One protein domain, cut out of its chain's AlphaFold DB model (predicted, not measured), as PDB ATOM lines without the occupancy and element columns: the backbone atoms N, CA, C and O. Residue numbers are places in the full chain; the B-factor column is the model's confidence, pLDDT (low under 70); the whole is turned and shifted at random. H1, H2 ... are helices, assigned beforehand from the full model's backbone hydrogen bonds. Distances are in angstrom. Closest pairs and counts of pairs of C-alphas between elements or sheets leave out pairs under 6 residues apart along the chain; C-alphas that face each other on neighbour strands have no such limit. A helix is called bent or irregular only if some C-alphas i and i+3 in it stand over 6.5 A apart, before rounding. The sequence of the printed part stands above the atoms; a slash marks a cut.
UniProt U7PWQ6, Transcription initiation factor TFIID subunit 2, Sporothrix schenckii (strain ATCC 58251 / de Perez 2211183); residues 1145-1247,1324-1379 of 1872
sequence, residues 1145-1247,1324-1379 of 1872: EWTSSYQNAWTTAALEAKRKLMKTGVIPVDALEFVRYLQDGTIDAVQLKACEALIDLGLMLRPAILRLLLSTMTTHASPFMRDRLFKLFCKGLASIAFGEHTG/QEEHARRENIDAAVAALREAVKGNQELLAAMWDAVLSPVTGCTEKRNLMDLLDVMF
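Overview. This is residues 1145 to 1247 and 1324 to 1379 of the 1872 residues of the protein "Transcription initiation factor TFIID subunit 2" of Sporothrix schenckii (strain ATCC 58251 / de Perez 2211183) (UniProt U7PWQ6). Three helices, H1, H3 and H5, stand side by side in a row and run the same way, and H5 is also part of an up-and-down bundle of four helices with H4, H8 and H9. H7 caps one end of that bundle, nearly at right angles to H5 and H9, and H6 makes a corner with H7; the short H2 packs on H3. The printed part has 159 residues with nine named helices, in chain order H1 to H9, and no named strand; the class is all helix. The whole is compact, with a radius of gyration of the C-alphas of 16.2 A, and it spans 49 by 41 by 25 A.

Arrangement. Begin at H5, residues 1223 to 1241, the longest helix by residues and the one whose centre is nearest to the mean of the C-alphas, at 5.3 A. Look next for H3, residues 1188 to 1200: H3 and H5 touch, closest at the C-alphas of Ile 1199 and Gly 1236, 5.5 A, and run the same way at a shallow tilt of 11 degrees. Next comes H1, residues 1150 to 1167, which touches H3 the same way at a shallow tilt of 8 degrees; the closest C-alphas are those of Arg 1163 and Ala 1197, 5.5 A. H2, residues 1176 to 1179, touches residues 1194 to 1198 of H3 alone, with the C-alphas of Phe 1178 and Ala 1194 closest at 4.8 A. Return to H5 for the bundle, in which each helix runs against the one before it in the chain. H4, residues 1207 to 1219, forms a helical hairpin with H5, opposite ways at a shallow tilt of 30 degrees; residues 1213 to 1218 of H4 alone touch H5, closest at the C-alphas of Met 1217 and Arg 1226, 5.0 A. H8, residues 1348 to 1359, touches H4 the same way at a shallow tilt of 6 degrees, closest at the C-alphas of Thr 1218 and Ala 1357, 5.6 A. H8 also forms a helical hairpin with H9, residues 1365 to 1378, at a shallow tilt of 17 degrees; the C-alphas of Val 1358 and Lys 1368 are closest, 5.5 A. H5 and H8 are apart. Then find H7, residues 1333 to 1344, about perpendicular to H5 at 88 degrees; it touches residues 1237 to 1241 of H5 alone, with the C-alphas of Ala 1241 and Leu 1340 closest at 4.5 A. It touches residues 1377 to 1378 of H9 alone, closest at the C-alphas of Arg 1341 and Met 1378, 4.9 A. H6, residues 1324 to 1331, and H7 touch only at the corner, at the C-alphas of Arg 1329 and Ala 1336, 4.3 A. In H3 to H9 every O i to N i+4 pair is within hydrogen-bond range, in H1 12 of 14 are, and H2 is too short for such a pair.

Along the chain. Find C-alpha 1223 at (154.891, 164.341, 188.969); from there H5 runs 26.7 A to C-alpha 1241 at (164.533, 141.935, 178.039). H1 begins at C-alpha 1150, (145.868, 153.985, 206.612), and is 26.4 A long; it is irregular, with C-alphas 1151 and 1154 8.6 A apart, and has a kink of 27 degrees near residue 1157. H9 measures 20.2 A and H3 18.1 A; H2, four residues, measures 5.1 A.

Size, cuts and confidence. The C-alphas of Trp 1146 and Gln 1324 are the two farthest apart, 52.0 A. Residues 1248 to 1323 are cut out, and C-alphas 1247 and 1324 stand 16.4 A apart across the cut, in the link from H5 to H6. Of the links that are printed whole, none is long. The mean pLDDT of the printed part is 90.0; look at residues 1246 to 1247 for the values under 70.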
ATOM      1  N   GLU A1145     136.576 150.349 201.424       88.10
ATOM      2  CA  GLU A1145     135.697 151.262 200.661       88.10
ATOM      3  C   GLU A1145     134.739 152.052 201.576       88.10
ATOM      4  O   GLU A1145     134.300 153.143 201.217       88.10
ATOM      5  N   TRP A1146     134.393 151.505 202.751       87.71
ATOM      6  CA  TRP A1146     133.459 152.113 203.717       87.71
ATOM      7  C   TRP A1146     134.171 152.786 204.893       87.71
ATOM      8  O   TRP A1146     133.600 153.638 205.571       87.71
ATOM      9  N   THR A1147     135.395 152.361 205.197       88.64
ATOM     10  CA  THR A1147     136.226 152.898 206.276       88.64
ATOM     11  C   THR A1147     137.682 152.706 205.876       88.64
ATOM     12  O   THR A1147     138.248 151.629 206.062       88.64
ATOM     13  N   SER A1148     138.270 153.747 205.287       89.15
ATOM     14  CA  SER A1148     139.624 153.704 204.737       89.15
ATOM     15  C   SER A1148     140.656 153.355 205.807       89.15
ATOM     16  O   SER A1148     140.839 154.083 206.785       89.15
ATOM     17  N   SER A1149     141.385 152.264 205.587       95.50
ATOM     18  CA  SER A1149     142.612 151.966 206.320       95.50
ATOM     19  C   SER A1149     143.706 152.989 205.988       95.50
ATOM     20  O   SER A1149     143.625 153.730 205.004       95.50
ATOM     21  N   TYR A1150     144.760 153.042 206.808       94.31
ATOM     22  CA  TYR A1150     145.868 153.985 206.612       94.31
ATOM     23  C   TYR A1150     146.472 153.820 205.207       94.31
ATOM     24  O   TYR A1150     146.976 152.747 204.873       94.31
ATOM     25  N   GLN A1151     146.382 154.874 204.386       92.41
ATOM     26  CA  GLN A1151     146.811 154.900 202.978       92.41
ATOM     27  C   GLN A1151     146.243 153.739 202.120       92.41
ATOM     28  O   GLN A1151     146.903 153.273 201.192       92.41
ATOM     29  N   ASN A1152     145.031 153.253 202.433       95.08
ATOM     30  CA  ASN A1152     144.394 152.097 201.782       95.08
ATOM     31  C   ASN A1152     145.290 150.835 201.782       95.08
ATOM     32  O   ASN A1152     145.397 150.093 200.795       95.08
ATOM     33  N   ALA A1153     145.952 150.586 202.918       95.91
ATOM     34  CA  ALA A1153     146.781 149.409 203.168       95.91
ATOM     35  C   ALA A1153     146.044 148.084 202.896       95.91
ATOM     36  O   ALA A1153     146.648 147.138 202.393       95.91
ATOM     37  N   TRP A1154     144.739 148.004 203.179       97.48
ATOM     38  CA  TRP A1154     143.945 146.801 202.908       97.48
ATOM     39  C   TRP A1154     143.675 146.589 201.415       97.48
ATOM     40  O   TRP A1154     143.873 145.474 200.930       97.48
ATOM     41  N   THR A1155     143.306 147.627 200.652       97.54
ATOM     42  CA  THR A1155     143.155 147.495 199.191       97.54
ATOM     43  C   THR A1155     144.487 147.173 198.519       97.54
ATOM     44  O   THR A1155     144.556 146.237 197.724       97.54
ATOM     45  N   THR A1156     145.572 147.875 198.861       97.59
ATOM     46  CA  THR A1156     146.902 147.601 198.282       97.59
ATOM     47  C   THR A1156     147.410 146.190 198.614       97.59
ATOM     48  O   THR A1156     147.960 145.519 197.733       97.59
ATOM     49  N   ALA A1157     147.156 145.685 199.827       98.08
ATOM     50  CA  ALA A1157     147.429 144.297 200.205       98.08
ATOM     51  C   ALA A1157     146.559 143.282 199.448       98.08
ATOM     52  O   ALA A1157     147.068 142.256 198.998       98.08
ATOM     53  N   ALA A1158     145.267 143.558 199.257       98.14
ATOM     54  CA  ALA A1158     144.368 142.687 198.503       98.14
ATOM     55  C   ALA A1158     144.723 142.628 197.004       98.14
ATOM     56  O   ALA A1158     144.631 141.562 196.392       98.14
ATOM     57  N   LEU A1159     145.187 143.738 196.416       97.94
ATOM     58  CA  LEU A1159     145.726 143.755 195.053       97.94
ATOM     59  C   LEU A1159     147.050 142.985 194.957       97.94
ATOM     60  O   LEU A1159     147.221 142.204 194.023       97.94
ATOM     61  N   GLU A1160     147.955 143.119 195.933       97.96
ATOM     62  CA  GLU A1160     149.180 142.305 196.010       97.96
ATOM     63  C   GLU A1160     148.876 140.806 196.139       97.96
ATOM     64  O   GLU A1160     149.514 139.982 195.482       97.96
ATOM     65  N   ALA A1161     147.884 140.451 196.956       97.69
ATOM     66  CA  ALA A1161     147.412 139.086 197.129       97.69
ATOM     67  C   ALA A1161     146.878 138.502 195.811       97.69
ATOM     68  O   ALA A1161     147.376 137.471 195.355       97.69
ATOM     69  N   LYS A1162     145.935 139.190 195.147       97.55
ATOM     70  CA  LYS A1162     145.405 138.765 193.837       97.55
ATOM     71  C   LYS A1162     146.517 138.672 192.785       97.55
ATOM     72  O   LYS A1162     146.601 137.660 192.093       97.55
ATOM     73  N   ARG A1163     147.430 139.653 192.725       96.71
ATOM     74  CA  ARG A1163     148.609 139.651 191.835       96.71
ATOM     75  C   ARG A1163     149.471 138.401 192.024       96.71
ATOM     76  O   ARG A1163     149.817 137.756 191.039       96.71
ATOM     77  N   LYS A1164     149.806 138.040 193.267       95.81
ATOM     78  CA  LYS A1164     150.619 136.853 193.590       95.81
ATOM     79  C   LYS A1164     149.947 135.544 193.171       95.81
ATOM     80  O   LYS A1164     150.591 134.702 192.542       95.81
ATOM     81  N   LEU A1165     148.657 135.396 193.473       96.08
ATOM     82  CA  LEU A1165     147.874 134.208 193.117       96.08
ATOM     83  C   LEU A1165     147.729 134.064 191.592       96.08
ATOM     84  O   LEU A1165     147.910 132.969 191.062       96.08
ATOM     85  N   MET A1166     147.494 135.169 190.876       96.20
ATOM     86  CA  MET A1166     147.458 135.194 189.408       96.20
ATOM     87  C   MET A1166     148.826 134.880 188.786       96.20
ATOM     88  O   MET A1166     148.912 134.056 187.880       96.20
ATOM     89  N   LYS A1167     149.916 135.478 189.294       92.68
ATOM     90  CA  LYS A1167     151.281 135.274 188.767       92.68
ATOM     91  C   LYS A1167     151.785 133.839 188.957       92.68
ATOM     92  O   LYS A1167     152.662 133.403 188.223       92.68
ATOM     93  N   THR A1168     151.228 133.103 189.919       91.24
ATOM     94  CA  THR A1168     151.550 131.686 190.172       91.24
ATOM     95  C   THR A1168     150.504 130.704 189.638       91.24
ATOM     96  O   THR A1168     150.597 129.514 189.920       91.24
ATOM     97  N   GLY A1169     149.522 131.175 188.856       91.87
ATOM     98  CA  GLY A1169     148.506 130.325 188.223       91.87
ATOM     99  C   GLY A1169     147.486 129.701 189.183       91.87
ATOM    100  O   GLY A1169     146.733 128.823 188.777       91.87
ATOM    101  N   VAL A1170     147.440 130.146 190.444       92.63
ATOM    102  CA  VAL A1170     146.498 129.652 191.466       92.63
ATOM    103  C   VAL A1170     145.073 130.143 191.193       92.63
ATOM    104  O   VAL A1170     144.108 129.457 191.514       92.63
ATOM    105  N   ILE A1171     144.938 131.321 190.577       94.71
ATOM    106  CA  ILE A1171     143.678 131.858 190.045       94.71
ATOM    107  C   ILE A1171     143.917 132.397 188.623       94.71
ATOM    108  O   ILE A1171     145.038 132.820 188.323       94.71
ATOM    109  N   PRO A1172     142.906 132.409 187.733       95.52
ATOM    110  CA  PRO A1172     143.064 132.931 186.377       95.52
ATOM    111  C   PRO A1172     143.404 134.429 186.369       95.52
ATOM    112  O   PRO A1172     142.921 135.202 187.197       95.52
ATOM    113  N   VAL A1173     144.221 134.844 185.397       94.72
ATOM    114  CA  VAL A1173     144.653 136.238 185.225       94.72
ATOM    115  C   VAL A1173     143.508 137.093 184.673       94.72
ATOM    116  O   VAL A1173     143.193 137.007 183.485       94.72
ATOM    117  N   ASP A1174     142.941 137.972 185.504       94.41
ATOM    118  CA  ASP A1174     142.018 139.027 185.067       94.41
ATOM    119  C   ASP A1174     142.663 140.417 185.183       94.41
ATOM    120  O   ASP A1174     143.176 140.814 186.227       94.41
ATOM    121  N   ALA A1175     142.607 141.179 184.090       91.92
ATOM    122  CA  ALA A1175     143.073 142.560 184.041       91.92
ATOM    123  C   ALA A1175     142.043 143.551 184.617       91.92
ATOM    124  O   ALA A1175     142.428 144.618 185.098       91.92
ATOM    125  N   LEU A1176     140.744 143.226 184.576       93.82
ATOM    126  CA  LEU A1176     139.663 144.122 185.000       93.82
ATOM    127  C   LEU A1176     139.624 144.324 186.521       93.82
ATOM    128  O   LEU A1176     139.090 145.334 186.981       93.82
ATOM    129  N   GLU A1177     140.202 143.406 187.298       93.05
ATOM    130  CA  GLU A1177     140.460 143.572 188.735       93.05
ATOM    131  C   GLU A1177     141.435 144.720 189.038       93.05
ATOM    132  O   GLU A1177     141.279 145.373 190.065       93.05
ATOM    133  N   PHE A1178     142.387 145.022 188.146       96.34
ATOM    134  CA  PHE A1178     143.380 146.088 188.348       96.34
ATOM    135  C   PHE A1178     143.037 147.369 187.582       96.34
ATOM    136  O   PHE A1178     143.104 148.452 188.151       96.34
ATOM    137  N   VAL A1179     142.600 147.267 186.319       94.08
ATOM    138  CA  VAL A1179     142.302 148.432 185.456       94.08
ATOM    139  C   VAL A1179     141.239 149.362 186.060       94.08
ATOM    140  O   VAL A1179     141.293 150.568 185.837       94.08
ATOM    141  N   ARG A1180     140.309 148.846 186.878       92.62
ATOM    142  CA  ARG A1180     139.302 149.678 187.569       92.62
ATOM    143  C   ARG A1180     139.893 150.695 188.555       92.62
ATOM    144  O   ARG A1180     139.231 151.679 188.844       92.62
ATOM    145  N   TYR A1181     141.114 150.468 189.037       94.13
ATOM    146  CA  TYR A1181     141.834 151.354 189.957       94.13
ATOM    147  C   TYR A1181     142.747 152.358 189.243       94.13
ATOM    148  O   TYR A1181     143.521 153.046 189.896       94.13
ATOM    149  N   LEU A1182     142.680 152.444 187.911       91.94
ATOM    150  CA  LEU A1182     143.388 153.446 187.105       91.94
ATOM    151  C   LEU A1182     142.442 154.589 186.695       91.94
ATOM    152  O   LEU A1182     142.508 155.089 185.576       91.94
ATOM    153  N   GLN A1183     141.507 154.930 187.586       86.64
ATOM    154  CA  GLN A1183     140.527 156.003 187.419       86.64
ATOM    155  C   GLN A1183     140.914 157.204 188.281       86.64
ATOM    156  O   GLN A1183     141.344 157.031 189.426       86.64
ATOM    157  N   ASP A1184     140.708 158.404 187.744       78.04
ATOM    158  CA  ASP A1184     140.962 159.669 188.432       78.04
ATOM    159  C   ASP A1184     140.239 159.720 189.791       78.04
ATOM    160  O   ASP A1184     139.126 159.213 189.946       78.04
ATOM    161  N   GLY A1185     140.896 160.287 190.806       79.54
ATOM    162  CA  GLY A1185     140.423 160.268 192.197       79.54
ATOM    163  C   GLY A1185     140.754 158.988 192.982       79.54
ATOM    164  O   GLY A1185     140.629 158.984 194.206       79.54
ATOM    165  N   THR A1186     141.244 157.919 192.340       88.78
ATOM    166  CA  THR A1186     141.850 156.785 193.064       88.78
ATOM    167  C   THR A1186     143.186 157.220 193.672       88.78
ATOM    168  O   THR A1186     144.023 157.779 192.966       88.78
ATOM    169  N   ILE A1187     143.430 156.930 194.955       89.94
ATOM    170  CA  ILE A1187     144.684 157.299 195.635       89.94
ATOM    171  C   ILE A1187     145.923 156.669 194.969       89.94
ATOM    172  O   ILE A1187     145.943 155.469 194.674       89.94
ATOM    173  N   ASP A1188     146.982 157.467 194.799       91.26
ATOM    174  CA  ASP A1188     148.275 157.121 194.188       91.26
ATOM    175  C   ASP A1188     148.791 155.721 194.558       91.26
ATOM    176  O   ASP A1188     149.173 154.932 193.694       91.26
ATOM    177  N   ALA A1189     148.778 155.382 195.851       92.70
ATOM    178  CA  ALA A1189     149.282 154.106 196.356       92.70
ATOM    179  C   ALA A1189     148.533 152.892 195.772       92.70
ATOM    180  O   ALA A1189     149.142 151.853 195.510       92.70
ATOM    181  N   VAL A1190     147.225 153.028 195.525       95.37
ATOM    182  CA  VAL A1190     146.384 151.991 194.914       95.37
ATOM    183  C   VAL A1190     146.571 151.974 193.393       95.37
ATOM    184  O   VAL A1190     146.748 150.890 192.831       95.37
ATOM    185  N   GLN A1191     146.642 153.143 192.740       94.97
ATOM    186  CA  GLN A1191     146.938 153.246 191.301       94.97
ATOM    187  C   GLN A1191     148.278 152.577 190.942       94.97
ATOM    188  O   GLN A1191     148.337 151.700 190.077       94.97
ATOM    189  N   LEU A1192     149.362 152.934 191.644       95.84
ATOM    190  CA  LEU A1192     150.694 152.362 191.419       95.84
ATOM    191  C   LEU A1192     150.709 150.850 191.641       95.84
ATOM    192  O   LEU A1192     151.390 150.127 190.913       95.84
ATOM    193  N   LYS A1193     149.929 150.352 192.609       96.88
ATOM    194  CA  LYS A1193     149.843 148.917 192.889       96.88
ATOM    195  C   LYS A1193     149.069 148.150 191.817       96.88
ATOM    196  O   LYS A1193     149.461 147.034 191.475       96.88
ATOM    197  N   ALA A1194     148.036 148.757 191.234       96.86
ATOM    198  CA  ALA A1194     147.346 148.224 190.062       96.86
ATOM    199  C   ALA A1194     148.251 148.211 188.813       96.86
ATOM    200  O   ALA A1194     148.303 147.199 188.111       96.86
ATOM    201  N   CYS A1195     149.030 149.271 188.573       95.58
ATOM    202  CA  CYS A1195     150.024 149.303 187.495       95.58
ATOM    203  C   CYS A1195     151.125 148.247 187.677       95.58
ATOM    204  O   CYS A1195     151.419 147.515 186.732       95.58
ATOM    205  N   GLU A1196     151.687 148.094 188.884       95.86
ATOM    206  CA  GLU A1196     152.651 147.020 189.163       95.86
ATOM    207  C   GLU A1196     152.029 145.638 188.906       95.86
ATOM    208  O   GLU A1196     152.691 144.762 188.353       95.86
ATOM    209  N   ALA A1197     150.755 145.428 189.250       96.01
ATOM    210  CA  ALA A1197     150.072 144.166 188.986       96.01
ATOM    211  C   ALA A1197     149.918 143.859 187.492       96.01
ATOM    212  O   ALA A1197     150.260 142.757 187.067       96.01
ATOM    213  N   LEU A1198     149.483 144.825 186.678       95.55
ATOM    214  CA  LEU A1198     149.380 144.643 185.226       95.55
ATOM    215  C   LEU A1198     150.743 144.341 184.579       95.55
ATOM    216  O   LEU A1198     150.827 143.536 183.649       95.55
ATOM    217  N   ILE A1199     151.813 144.952 185.087       93.84
ATOM    218  CA  ILE A1199     153.174 144.773 184.575       93.84
ATOM    219  C   ILE A1199     153.750 143.410 184.988       93.84
ATOM    220  O   ILE A1199     154.177 142.649 184.122       93.84
ATOM    221  N   ASP A1200     153.694 143.041 186.271       91.75
ATOM    222  CA  ASP A1200     154.217 141.758 186.773       91.75
ATOM    223  C   ASP A1200     153.473 140.522 186.247       91.75
ATOM    224  O   ASP A1200     154.030 139.424 186.276       91.75
ATOM    225  N   LEU A1201     152.237 140.689 185.769       92.76
ATOM    226  CA  LEU A1201     151.445 139.649 185.104       92.76
ATOM    227  C   LEU A1201     151.730 139.543 183.592       92.76
ATOM    228  O   LEU A1201     151.025 138.829 182.879       92.76
ATOM    229  N   GLY A1202     152.734 140.264 183.076       89.85
ATOM    230  CA  GLY A1202     153.127 140.248 181.662       89.85
ATOM    231  C   GLY A1202     152.117 140.906 180.715       89.85
ATOM    232  O   GLY A1202     152.252 140.814 179.494       89.85
ATOM    233  N   LEU A1203     151.098 141.592 181.245       90.83
ATOM    234  CA  LEU A1203     150.016 142.174 180.446       90.83
ATOM    235  C   LEU A1203     150.441 143.454 179.711       90.83
ATOM    236  O   LEU A1203     149.747 143.871 178.784       90.83
ATOM    237  N   MET A1204     151.589 144.042 180.073       87.74
ATOM    238  CA  MET A1204     152.133 145.268 179.474       87.74
ATOM    239  C   MET A1204     152.330 145.177 177.951       87.74
ATOM    240  O   MET A1204     152.190 146.185 177.272       87.74
ATOM    241  N   LEU A1205     152.593 143.990 177.388       79.07
ATOM    242  CA  LEU A1205     152.717 143.809 175.931       79.07
ATOM    243  C   LEU A1205     151.373 143.812 175.176       79.07
ATOM    244  O   LEU A1205     151.366 143.860 173.947       79.07
ATOM    245  N   ARG A1206     150.221 143.771 175.864       87.00
ATOM    246  CA  ARG A1206     148.905 143.878 175.206       87.00
ATOM    247  C   ARG A1206     148.682 145.339 174.780       87.00
ATOM    248  O   ARG A1206     148.598 146.185 175.672       87.00
ATOM    249  N   PRO A1207     148.494 145.672 173.484       83.02
ATOM    250  CA  PRO A1207     148.530 147.067 173.016       83.02
ATOM    251  C   PRO A1207     147.547 148.028 173.702       83.02
ATOM    252  O   PRO A1207     147.852 149.205 173.868       83.02
ATOM    253  N   ALA A1208     146.389 147.538 174.158       87.56
ATOM    254  CA  ALA A1208     145.430 148.339 174.920       87.56
ATOM    255  C   ALA A1208     145.924 148.707 176.335       87.56
ATOM    256  O   ALA A1208     145.697 149.825 176.785       87.56
ATOM    257  N   ILE A1209     146.612 147.787 177.022       89.72
ATOM    258  CA  ILE A1209     147.175 148.020 178.364       89.72
ATOM    259  C   ILE A1209     148.457 148.845 178.251       89.72
ATOM    260  O   ILE A1209     148.662 149.754 179.045       89.72
ATOM    261  N   LEU A1210     149.267 148.596 177.218       86.87
ATOM    262  CA  LEU A1210     150.421 149.427 176.887       86.87
ATOM    263  C   LEU A1210     150.032 150.897 176.693       86.87
ATOM    264  O   LEU A1210     150.605 151.777 177.330       86.87
ATOM    265  N   ARG A1211     149.042 151.157 175.824       86.64
ATOM    266  CA  ARG A1211     148.564 152.516 175.549       86.64
ATOM    267  C   ARG A1211     147.965 153.171 176.791       86.64
ATOM    268  O   ARG A1211     148.258 154.336 177.014       86.64
ATOM    269  N   LEU A1212     147.230 152.423 177.622       89.07
ATOM    270  CA  LEU A1212     146.723 152.916 178.909       89.07
ATOM    271  C   LEU A1212     147.859 153.320 179.865       89.07
ATOM    272  O   LEU A1212     147.839 154.425 180.396       89.07
ATOM    273  N   LEU A1213     148.873 152.467 180.053       89.26
ATOM    274  CA  LEU A1213     150.009 152.761 180.936       89.26
ATOM    275  C   LEU A1213     150.803 153.988 180.460       89.26
ATOM    276  O   LEU A1213     151.135 154.848 181.275       89.26
ATOM    277  N   LEU A1214     151.070 154.095 179.153       88.74
ATOM    278  CA  LEU A1214     151.775 155.238 178.565       88.74
ATOM    279  C   LEU A1214     150.947 156.533 178.627       88.74
ATOM    280  O   LEU A1214     151.509 157.581 178.957       88.74
ATOM    281  N   SER A1215     149.631 156.474 178.379       87.84
ATOM    282  CA  SER A1215     148.763 157.648 178.532       87.84
ATOM    283  C   SER A1215     148.702 158.099 179.986       87.84
ATOM    284  O   SER A1215     149.035 159.245 180.260       87.84
ATOM    285  N   THR A1216     148.397 157.208 180.940       88.10
ATOM    286  CA  THR A1216     148.335 157.568 182.367       88.10
ATOM    287  C   THR A1216     149.668 158.148 182.848       88.10
ATOM    288  O   THR A1216     149.683 159.200 183.475       88.10
ATOM    289  N   MET A1217     150.808 157.552 182.477       86.99
ATOM    290  CA  MET A1217     152.140 158.075 182.819       86.99
ATOM    291  C   MET A1217     152.411 159.503 182.303       86.99
ATOM    292  O   MET A1217     153.254 160.188 182.875       86.99
ATOM    293  N   THR A1218     151.734 159.969 181.248       84.16
ATOM    294  CA  THR A1218     152.025 161.269 180.610       84.16
ATOM    295  C   THR A1218     150.877 162.275 180.596       84.16
ATOM    296  O   THR A1218     151.119 163.434 180.260       84.16
ATOM    297  N   THR A1219     149.673 161.893 181.027       87.29
ATOM    298  CA  THR A1219     148.564 162.821 181.305       87.29
ATOM    299  C   THR A1219     148.344 163.070 182.798       87.29
ATOM    300  O   THR A1219     147.637 164.011 183.143       87.29
ATOM    301  N   HIS A1220     148.926 162.269 183.700       88.97
ATOM    302  CA  HIS A1220     148.708 162.436 185.141       88.97
ATOM    303  C   HIS A1220     149.380 163.713 185.682       88.97
ATOM    304  O   HIS A1220     150.589 163.914 185.518       88.97
ATOM    305  N   ALA A1221     148.604 164.554 186.374       87.09
ATOM    306  CA  ALA A1221     149.055 165.855 186.879       87.09
ATOM    307  C   ALA A1221     150.206 165.737 187.897       87.09
ATOM    308  O   ALA A1221     151.217 166.427 187.766       87.09
ATOM    309  N   SER A1222     150.093 164.817 188.864       91.74
ATOM    310  CA  SER A1222     151.121 164.579 189.890       91.74
ATOM    311  C   SER A1222     152.451 164.075 189.293       91.74
ATOM    312  O   SER A1222     152.475 162.961 188.753       91.74
ATOM    313  N   PRO A1223     153.578 164.810 189.416       93.33
ATOM    314  CA  PRO A1223     154.891 164.341 188.969       93.33
ATOM    315  C   PRO A1223     155.409 163.143 189.777       93.33
ATOM    316  O   PRO A1223     156.175 162.343 189.241       93.33
ATOM    317  N   PHE A1224     154.979 162.957 191.036       94.39
ATOM    318  CA  PHE A1224     155.264 161.723 191.781       94.39
ATOM    319  C   PHE A1224     154.726 160.499 191.036       94.39
ATOM    320  O   PHE A1224     155.468 159.546 190.804       94.39
ATOM    321  N   MET A1225     153.469 160.544 190.592       93.66
ATOM    322  CA  MET A1225     152.878 159.447 189.829       93.66
ATOM    323  C   MET A1225     153.610 159.202 188.509       93.66
ATOM    324  O   MET A1225     153.888 158.047 188.190       93.66
ATOM    325  N   ARG A1226     154.010 160.251 187.779       93.70
ATOM    326  CA  ARG A1226     154.771 160.097 186.524       93.70
ATOM    327  C   ARG A1226     156.134 159.423 186.734       93.70
ATOM    328  O   ARG A1226     156.438 158.459 186.033       93.70
ATOM    329  N   ASP A1227     156.905 159.835 187.745       93.49
ATOM    330  CA  ASP A1227     158.183 159.199 188.118       93.49
ATOM    331  C   ASP A1227     158.019 157.712 188.475       93.49
ATOM    332  O   ASP A1227     158.761 156.850 187.989       93.49
ATOM    333  N   ARG A1228     157.023 157.385 189.309       94.92
ATOM    334  CA  ARG A1228     156.804 156.006 189.767       94.92
ATOM    335  C   ARG A1228     156.242 155.115 188.657       94.92
ATOM    336  O   ARG A1228     156.682 153.973 188.539       94.92
ATOM    337  N   LEU A1229     155.353 155.629 187.803       93.81
ATOM    338  CA  LEU A1229     154.863 154.916 186.617       93.81
ATOM    339  C   LEU A1229     155.984 154.678 185.594       93.81
ATOM    340  O   LEU A1229     156.088 153.566 185.079       93.81
ATOM    341  N   PHE A1230     156.880 155.647 185.376       93.46
ATOM    342  CA  PHE A1230     158.070 155.457 184.540       93.46
ATOM    343  C   PHE A1230     158.983 154.343 185.083       93.46
ATOM    344  O   PHE A1230     159.385 153.444 184.343       93.46
ATOM    345  N   LYS A1231     159.268 154.340 186.392       93.48
ATOM    346  CA  LYS A1231     160.096 153.297 187.029       93.48
ATOM    347  C   LYS A1231     159.447 151.910 186.949       93.48
ATOM    348  O   LYS A1231     160.143 150.925 186.695       93.48
ATOM    349  N   LEU A1232     158.122 151.824 187.085       94.03
ATOM    350  CA  LEU A1232     157.365 150.589 186.853       94.03
ATOM    351  C   LEU A1232     157.412 150.143 185.379       94.03
ATOM    352  O   LEU A1232     157.610 148.957 185.115       94.03
ATOM    353  N   PHE A1233     157.303 151.063 184.419       92.36
ATOM    354  CA  PHE A1233     157.431 150.760 182.990       92.36
ATOM    355  C   PHE A1233     158.821 150.190 182.657       92.36
ATOM    356  O   PHE A1233     158.918 149.136 182.029       92.36
ATOM    357  N   CYS A1234     159.897 150.791 183.178       93.37
ATOM    358  CA  CYS A1234     161.258 150.255 183.062       93.37
ATOM    359  C   CYS A1234     161.413 148.851 183.669       93.37
ATOM    360  O   CYS A1234     162.055 147.996 183.059       93.37
ATOM    361  N   LYS A1235     160.789 148.579 184.825       92.54
ATOM    362  CA  LYS A1235     160.731 147.232 185.425       92.54
ATOM    363  C   LYS A1235     160.061 146.229 184.471       92.54
ATOM    364  O   LYS A1235     160.559 145.123 184.300       92.54
ATOM    365  N   GLY A1236     158.977 146.630 183.803       91.63
ATOM    366  CA  GLY A1236     158.304 145.820 182.783       91.63
ATOM    367  C   GLY A1236     159.153 145.562 181.537       91.63
ATOM    368  O   GLY A1236     159.172 144.441 181.028       91.63
ATOM    369  N   LEU A1237     159.893 146.569 181.060       91.72
ATOM    370  CA  LEU A1237     160.838 146.405 179.949       91.72
ATOM    371  C   LEU A1237     161.978 145.447 180.319       91.72
ATOM    372  O   LEU A1237     162.350 144.614 179.495       91.72
ATOM    373  N   ALA A1238     162.466 145.488 181.563       92.20
ATOM    374  CA  ALA A1238     163.446 144.531 182.073       92.20
ATOM    375  C   ALA A1238     162.910 143.085 182.054       92.20
ATOM    376  O   ALA A1238     163.597 142.186 181.573       92.20
ATOM    377  N   SER A1239     161.661 142.852 182.484       91.16
ATOM    378  CA  SER A1239     161.017 141.527 182.413       91.16
ATOM    379  C   SER A1239     160.953 140.972 180.982       91.16
ATOM    380  O   SER A1239     161.144 139.774 180.766       91.16
ATOM    381  N   ILE A1240     160.724 141.840 179.986       89.72
ATOM    382  CA  ILE A1240     160.732 141.475 178.559       89.72
ATOM    383  C   ILE A1240     162.164 141.192 178.080       89.72
ATOM    384  O   ILE A1240     162.402 140.159 177.454       89.72
ATOM    385  N   ALA A1241     163.121 142.066 178.406       91.19
ATOM    386  CA  ALA A1241     164.533 141.935 178.039       91.19
ATOM    387  C   ALA A1241     165.156 140.626 178.563       91.19
ATOM    388  O   ALA A1241     165.875 139.935 177.839       91.19
ATOM    389  N   PHE A1242     164.813 140.238 179.796       91.65
ATOM    390  CA  PHE A1242     165.228 138.978 180.424       91.65
ATOM    391  C   PHE A1242     164.394 137.759 179.982       91.65
ATOM    392  O   PHE A1242     164.646 136.645 180.437       91.65
ATOM    393  N   GLY A1243     163.427 137.938 179.076       84.97
ATOM    394  CA  GLY A1243     162.681 136.858 178.423       84.97
ATOM    395  C   GLY A1243     161.499 136.274 179.208       84.97
ATOM    396  O   GLY A1243     160.853 135.354 178.703       84.97
ATOM    397  N   GLU A1244     161.165 136.810 180.388       82.39
ATOM    398  CA  GLU A1244     160.241 136.204 181.372       82.39
ATOM    399  C   GLU A1244     158.797 136.019 180.871       82.39
ATOM    400  O   GLU A1244     158.030 135.248 181.444       82.39
ATOM    401  N   HIS A1245     158.414 136.700 179.788       70.02
ATOM    402  CA  HIS A1245     157.064 136.651 179.212       70.02
ATOM    403  C   HIS A1245     156.999 136.003 177.817       70.02
ATOM    404  O   HIS A1245     155.948 136.011 177.183       70.02
ATOM    405  N   THR A1246     158.096 135.418 177.324       56.45
ATOM    406  CA  THR A1246     158.189 134.902 175.939       56.45
ATOM    407  C   THR A1246     157.484 133.557 175.691       56.45
ATOM    408  O   THR A1246     157.390 133.121 174.547       56.45
ATOM    409  N   GLY A1247     156.979 132.888 176.733       44.19
ATOM    410  CA  GLY A1247     156.472 131.510 176.649       44.19
ATOM    411  C   GLY A1247     154.998 131.320 176.257       44.19
ATOM    412  O   GLY A1247     154.594 130.184 176.038       44.19
ATOM    413  N   GLN A1324     171.666 129.423 177.795       82.08
ATOM    414  CA  GLN A1324     172.816 130.329 177.670       82.08
ATOM    415  C   GLN A1324     172.400 131.733 177.207       82.08
ATOM    416  O   GLN A1324     172.883 132.719 177.755       82.08
ATOM    417  N   GLU A1325     171.481 131.846 176.244       83.11
ATOM    418  CA  GLU A1325     170.937 133.131 175.791       83.11
ATOM    419  C   GLU A1325     170.135 133.846 176.888       83.11
ATOM    420  O   GLU A1325     170.277 135.056 177.044       83.11
ATOM    421  N   GLU A1326     169.318 133.133 177.664       80.95
ATOM    422  CA  GLU A1326     168.596 133.702 178.814       80.95
ATOM    423  C   GLU A1326     169.551 134.161 179.925       80.95
ATOM    424  O   GLU A1326     169.400 135.267 180.445       80.95
ATOM    425  N   HIS A1327     170.580 133.366 180.238       83.54
ATOM    426  CA  HIS A1327     171.621 133.732 181.203       83.54
ATOM    427  C   HIS A1327     172.379 134.990 180.747       83.54
ATOM    428  O   HIS A1327     172.504 135.953 181.503       83.54
ATOM    429  N   ALA A1328     172.794 135.031 179.476       86.17
ATOM    430  CA  ALA A1328     173.484 136.175 178.889       86.17
ATOM    431  C   ALA A1328     172.631 137.454 178.923       86.17
ATOM    432  O   ALA A1328     173.165 138.521 179.216       86.17
ATOM    433  N   ARG A1329     171.309 137.365 178.703       89.49
ATOM    434  CA  ARG A1329     170.384 138.509 178.845       89.49
ATOM    435  C   ARG A1329     170.325 139.050 180.274       89.49
ATOM    436  O   ARG A1329     170.112 140.245 180.437       89.49
ATOM    437  N   ARG A1330     170.514 138.220 181.307       88.28
ATOM    438  CA  ARG A1330     170.577 138.690 182.705       88.28
ATOM    439  C   ARG A1330     171.950 139.194 183.131       88.28
ATOM    440  O   ARG A1330     172.013 139.955 184.085       88.28
ATOM    441  N   GLU A1331     173.028 138.787 182.472       86.09
ATOM    442  CA  GLU A1331     174.401 139.152 182.863       86.09
ATOM    443  C   GLU A1331     175.039 140.247 182.001       86.09
ATOM    444  O   GLU A1331     176.004 140.873 182.430       86.09
ATOM    445  N   ASN A1332     174.524 140.494 180.793       88.26
ATOM    446  CA  ASN A1332     175.026 141.529 179.896       88.26
ATOM    447  C   ASN A1332     173.881 142.412 179.382       88.26
ATOM    448  O   ASN A1332     173.011 141.963 178.632       88.26
ATOM    449  N   ILE A1333     173.938 143.701 179.722       89.77
ATOM    450  CA  ILE A1333     172.981 144.717 179.275       89.77
ATOM    451  C   ILE A1333     172.890 144.832 177.738       89.77
ATOM    452  O   ILE A1333     171.812 145.120 177.232       89.77
ATOM    453  N   ASP A1334     173.943 144.511 176.971       91.48
ATOM    454  CA  ASP A1334     173.857 144.471 175.496       91.48
ATOM    455  C   ASP A1334     172.980 143.317 175.006       91.48
ATOM    456  O   ASP A1334     172.201 143.487 174.071       91.48
ATOM    457  N   ALA A1335     173.073 142.149 175.646       91.99
ATOM    458  CA  ALA A1335     172.227 141.005 175.318       91.99
ATOM    459  C   ALA A1335     170.772 141.264 175.742       91.99
ATOM    460  O   ALA A1335     169.853 140.920 174.998       91.99
ATOM    461  N   ALA A1336     170.563 141.928 176.884       92.59
ATOM    462  CA  ALA A1336     169.250 142.394 177.327       92.59
ATOM    463  C   ALA A1336     168.628 143.387 176.325       92.59
ATOM    464  O   ALA A1336     167.489 143.205 175.898       92.59
ATOM    465  N   VAL A1337     169.382 144.407 175.902       92.06
ATOM    466  CA  VAL A1337     168.931 145.426 174.940       92.06
ATOM    467  C   VAL A1337     168.714 144.835 173.548       92.06
ATOM    468  O   VAL A1337     167.714 145.157 172.913       92.06
ATOM    469  N   ALA A1338     169.577 143.932 173.077       92.53
ATOM    470  CA  ALA A1338     169.381 143.236 171.806       92.53
ATOM    471  C   ALA A1338     168.120 142.350 171.826       92.53
ATOM    472  O   ALA A1338     167.336 142.374 170.878       92.53
ATOM    473  N   ALA A1339     167.880 141.624 172.924       91.47
ATOM    474  CA  ALA A1339     166.662 140.838 173.106       91.47
ATOM    475  C   ALA A1339     165.404 141.720 173.195       91.47
ATOM    476  O   ALA A1339     164.382 141.377 172.604       91.47
ATOM    477  N   LEU A1340     165.482 142.867 173.879       90.79
ATOM    478  CA  LEU A1340     164.390 143.838 173.954       90.79
ATOM    479  C   LEU A1340     164.086 144.450 172.579       90.79
ATOM    480  O   LEU A1340     162.924 144.486 172.183       90.79
ATOM    481  N   ARG A1341     165.117 144.862 171.828       92.19
ATOM    482  CA  ARG A1341     164.995 145.355 170.446       92.19
ATOM    483  C   ARG A1341     164.325 144.328 169.539       92.19
ATOM    484  O   ARG A1341     163.396 144.690 168.828       92.19
ATOM    485  N   GLU A1342     164.726 143.056 169.592       90.03
ATOM    486  CA  GLU A1342     164.099 142.005 168.779       90.03
ATOM    487  C   GLU A1342     162.645 141.723 169.211       90.03
ATOM    488  O   GLU A1342     161.781 141.551 168.356       90.03
ATOM    489  N   ALA A1343     162.341 141.757 170.515       86.58
ATOM    490  CA  ALA A1343     160.982 141.578 171.041       86.58
ATOM    491  C   ALA A1343     160.031 142.758 170.737       86.58
ATOM    492  O   ALA A1343     158.813 142.579 170.694       86.58
ATOM    493  N   VAL A1344     160.575 143.961 170.529       86.64
ATOM    494  CA  VAL A1344     159.844 145.200 170.199       86.64
ATOM    495  C   VAL A1344     159.814 145.482 168.683       86.64
ATOM    496  O   VAL A1344     159.031 146.304 168.199       86.64
ATOM    497  N   LYS A1345     160.628 144.770 167.902       84.93
ATOM    498  CA  LYS A1345     160.843 144.965 166.464       84.93
ATOM    499  C   LYS A1345     159.541 144.992 165.663       84.93
ATOM    500  O   LYS A1345     158.754 144.053 165.672       84.93
ATOM    501  N   GLY A1346     159.325 146.086 164.934       81.01
ATOM    502  CA  GLY A1346     158.124 146.280 164.116       81.01
ATOM    503  C   GLY A1346     156.856 146.662 164.894       81.01
ATOM    504  O   GLY A1346     155.823 146.876 164.261       81.01
ATOM    505  N   ASN A1347     156.907 146.812 166.224       86.81
ATOM    506  CA  ASN A1347     155.776 147.280 167.029       86.81
ATOM    507  C   ASN A1347     155.562 148.800 166.871       86.81
ATOM    508  O   ASN A1347     155.905 149.604 167.739       86.81
ATOM    509  N   GLN A1348     154.977 149.183 165.736       86.35
ATOM    510  CA  GLN A1348     154.655 150.573 165.401       86.35
ATOM    511  C   GLN A1348     153.641 151.202 166.375       86.35
ATOM    512  O   GLN A1348     153.680 152.410 166.580       86.35
ATOM    513  N   GLU A1349     152.772 150.409 167.020       85.26
ATOM    514  CA  GLU A1349     151.860 150.928 168.053       85.26
ATOM    515  C   GLU A1349     152.604 151.365 169.324       85.26
ATOM    516  O   GLU A1349     152.249 152.392 169.900       85.26
ATOM    517  N   LEU A1350     153.644 150.635 169.748       87.30
ATOM    518  CA  LEU A1350     154.505 151.046 170.864       87.30
ATOM    519  C   LEU A1350     155.313 152.299 170.511       87.30
ATOM    520  O   LEU A1350     155.366 153.225 171.316       87.30
ATOM    521  N   LEU A1351     155.901 152.349 169.309       90.50
ATOM    522  CA  LEU A1351     156.659 153.515 168.848       90.50
ATOM    523  C   LEU A1351     155.778 154.776 168.798       90.50
ATOM    524  O   LEU A1351     156.183 155.817 169.307       90.50
ATOM    525  N   ALA A1352     154.563 154.673 168.250       90.21
ATOM    526  CA  ALA A1352     153.603 155.776 168.226       90.21
ATOM    527  C   ALA A1352     153.174 156.199 169.642       90.21
ATOM    528  O   ALA A1352     153.307 157.365 169.989       90.21
ATOM    529  N   ALA A1353     152.764 155.259 170.502       89.58
ATOM    530  CA  ALA A1353     152.314 155.585 171.857       89.58
ATOM    531  C   ALA A1353     153.422 156.191 172.743       89.58
ATOM    532  O   ALA A1353     153.145 157.021 173.606       89.58
ATOM    533  N   MET A1354     154.685 155.800 172.534       90.24
ATOM    534  CA  MET A1354     155.831 156.437 173.190       90.24
ATOM    535  C   MET A1354     156.175 157.808 172.597       90.24
ATOM    536  O   MET A1354     156.675 158.667 173.321       90.24
ATOM    537  N   TRP A1355     155.909 158.031 171.310       91.03
ATOM    538  CA  TRP A1355     156.050 159.344 170.684       91.03
ATOM    539  C   TRP A1355     154.994 160.321 171.208       91.03
ATOM    540  O   TRP A1355     155.351 161.403 171.662       91.03
ATOM    541  N   ASP A1356     153.729 159.900 171.277       90.10
ATOM    542  CA  ASP A1356     152.639 160.672 171.887       90.10
ATOM    543  C   ASP A1356     152.973 161.044 173.349       90.10
ATOM    544  O   ASP A1356     152.830 162.197 173.756       90.10
ATOM    545  N   ALA A1357     153.517 160.089 174.114       89.09
ATOM    546  CA  ALA A1357     154.004 160.298 175.479       89.09
ATOM    547  C   ALA A1357     155.141 161.343 175.565       89.09
ATOM    548  O   ALA A1357     155.109 162.222 176.426       89.09
ATOM    549  N   VAL A1358     156.121 161.300 174.653       89.16
ATOM    550  CA  VAL A1358     157.214 162.295 174.532       89.16
ATOM    551  C   VAL A1358     156.701 163.688 174.147       89.16
ATOM    552  O   VAL A1358     157.276 164.705 174.552       89.16
ATOM    553  N   LEU A1359     155.621 163.757 173.370       89.13
ATOM    554  CA  LEU A1359     155.001 165.010 172.947       89.13
ATOM    555  C   LEU A1359     154.018 165.591 173.976       89.13
ATOM    556  O   LEU A1359     153.590 166.730 173.794       89.13
ATOM    557  N   SER A1360     153.716 164.884 175.076       88.25
ATOM    558  CA  SER A1360     152.824 165.391 176.128       88.25
ATOM    559  C   SER A1360     153.258 166.780 176.627       88.25
ATOM    560  O   SER A1360     154.423 166.964 177.009       88.25
ATOM    561  N   PRO A1361     152.337 167.765 176.681       83.01
ATOM    562  CA  PRO A1361     152.656 169.121 177.109       83.01
ATOM    563  C   PRO A1361     152.951 169.224 178.611       83.01
ATOM    564  O   PRO A1361     153.571 170.204 179.015       83.01
ATOM    565  N   VAL A1362     152.552 168.228 179.411       83.86
ATOM    566  CA  VAL A1362     152.712 168.194 180.878       83.86
ATOM    567  C   VAL A1362     154.115 167.721 181.295       83.86
ATOM    568  O   VAL A1362     154.552 167.967 182.417       83.86
ATOM    569  N   THR A1363     154.835 167.029 180.406       86.93
ATOM    570  CA  THR A1363     156.092 166.354 180.767       86.93
ATOM    571  C   THR A1363     157.299 167.297 180.820       86.93
ATOM    572  O   THR A1363     157.571 168.060 179.887       86.93
ATOM    573  N   GLY A1364     158.039 167.222 181.928       87.53
ATOM    574  CA  GLY A1364     159.246 168.000 182.207       87.53
ATOM    575  C   GLY A1364     160.485 167.526 181.445       87.53
ATOM    576  O   GLY A1364     160.491 166.482 180.784       87.53
ATOM    577  N   CYS A1365     161.580 168.280 181.560       88.30
ATOM    578  CA  CYS A1365     162.814 168.032 180.807       88.30
ATOM    579  C   CYS A1365     163.402 166.635 181.092       88.30
ATOM    580  O   CYS A1365     163.724 165.885 180.166       88.30
ATOM    581  N   THR A1366     163.478 166.247 182.369       85.62
ATOM    582  CA  THR A1366     163.979 164.928 182.797       85.62
ATOM    583  C   THR A1366     163.047 163.788 182.375       85.62
ATOM    584  O   THR A1366     163.516 162.703 182.034       85.62
ATOM    585  N   GLU A1367     161.735 164.027 182.347       89.39
ATOM    586  CA  GLU A1367     160.738 163.033 181.929       89.39
ATOM    587  C   GLU A1367     160.869 162.761 180.422       89.39
ATOM    588  O   GLU A1367     161.081 161.615 180.016       89.39
ATOM    589  N   LYS A1368     160.887 163.820 179.596       90.22
ATOM    590  CA  LYS A1368     161.125 163.706 178.147       90.22
ATOM    591  C   LYS A1368     162.494 163.098 177.826       90.22
ATOM    592  O   LYS A1368     162.572 162.272 176.918       90.22
ATOM    593  N   ARG A1369     163.560 163.430 178.577       86.77
ATOM    594  CA  ARG A1369     164.882 162.773 178.463       86.77
ATOM    595  C   ARG A1369     164.752 161.261 178.600       86.77
ATOM    596  O   ARG A1369     165.140 160.525 177.700       86.77
ATOM    597  N   ASN A1370     164.187 160.806 179.715       89.44
ATOM    598  CA  ASN A1370     164.134 159.390 180.052       89.44
ATOM    599  C   ASN A1370     163.313 158.585 179.019       89.44
ATOM    600  O   ASN A1370     163.713 157.487 178.632       89.44
ATOM    601  N   LEU A1371     162.214 159.153 178.506       91.12
ATOM    602  CA  LEU A1371     161.422 158.554 177.422       91.12
ATOM    603  C   LEU A1371     162.185 158.506 176.084       91.12
ATOM    604  O   LEU A1371     162.163 157.481 175.402       91.12
ATOM    605  N   MET A1372     162.904 159.576 175.731       88.92
ATOM    606  CA  MET A1372     163.781 159.614 174.552       88.92
ATOM    607  C   MET A1372     164.927 158.608 174.639       88.92
ATOM    608  O   MET A1372     165.330 158.037 173.627       88.92
ATOM    609  N   ASP A1373     165.477 158.384 175.831       87.45
ATOM    610  CA  ASP A1373     166.516 157.386 176.039       87.45
ATOM    611  C   ASP A1373     165.988 155.956 175.892       87.45
ATOM    612  O   ASP A1373     166.671 155.141 175.270       87.45
ATOM    613  N   LEU A1374     164.760 155.671 176.337       90.04
ATOM    614  CA  LEU A1374     164.086 154.396 176.069       90.04
ATOM    615  C   LEU A1374     163.766 154.185 174.577       90.04
ATOM    616  O   LEU A1374     164.009 153.091 174.064       90.04
ATOM    617  N   LEU A1375     163.271 155.205 173.861       91.49
ATOM    618  CA  LEU A1375     163.043 155.131 172.406       91.49
ATOM    619  C   LEU A1375     164.334 154.768 171.657       91.49
ATOM    620  O   LEU A1375     164.368 153.800 170.902       91.49
ATOM    621  N   ASP A1376     165.414 155.488 171.960       88.41
ATOM    622  CA  ASP A1376     166.763 155.311 171.406       88.41
ATOM    623  C   ASP A1376     167.438 153.991 171.846       88.41
ATOM    624  O   ASP A1376     168.513 153.631 171.371       88.41
ATOM    625  N   VAL A1377     166.836 153.253 172.783       88.76
ATOM    626  CA  VAL A1377     167.261 151.904 173.192       88.76
ATOM    627  C   VAL A1377     166.439 150.819 172.504       88.76
ATOM    628  O   VAL A1377     167.008 149.785 172.169       88.76
ATOM    629  N   MET A1378     165.147 151.036 172.247       89.74
ATOM    630  CA  MET A1378     164.252 150.018 171.677       89.74
ATOM    631  C   MET A1378     164.085 150.082 170.156       89.74
ATOM    632  O   MET A1378     163.755 149.065 169.548       89.74
ATOM    633  N   PHE A1379     164.317 151.241 169.536       91.37
ATOM    634  CA  PHE A1379     164.063 151.475 168.116       91.37
ATOM    635  C   PHE A1379     165.275 152.083 167.399       91.37
ATOM    636  O   PHE A1379     166.135 152.720 168.008       91.37
TER     637      PHE A1379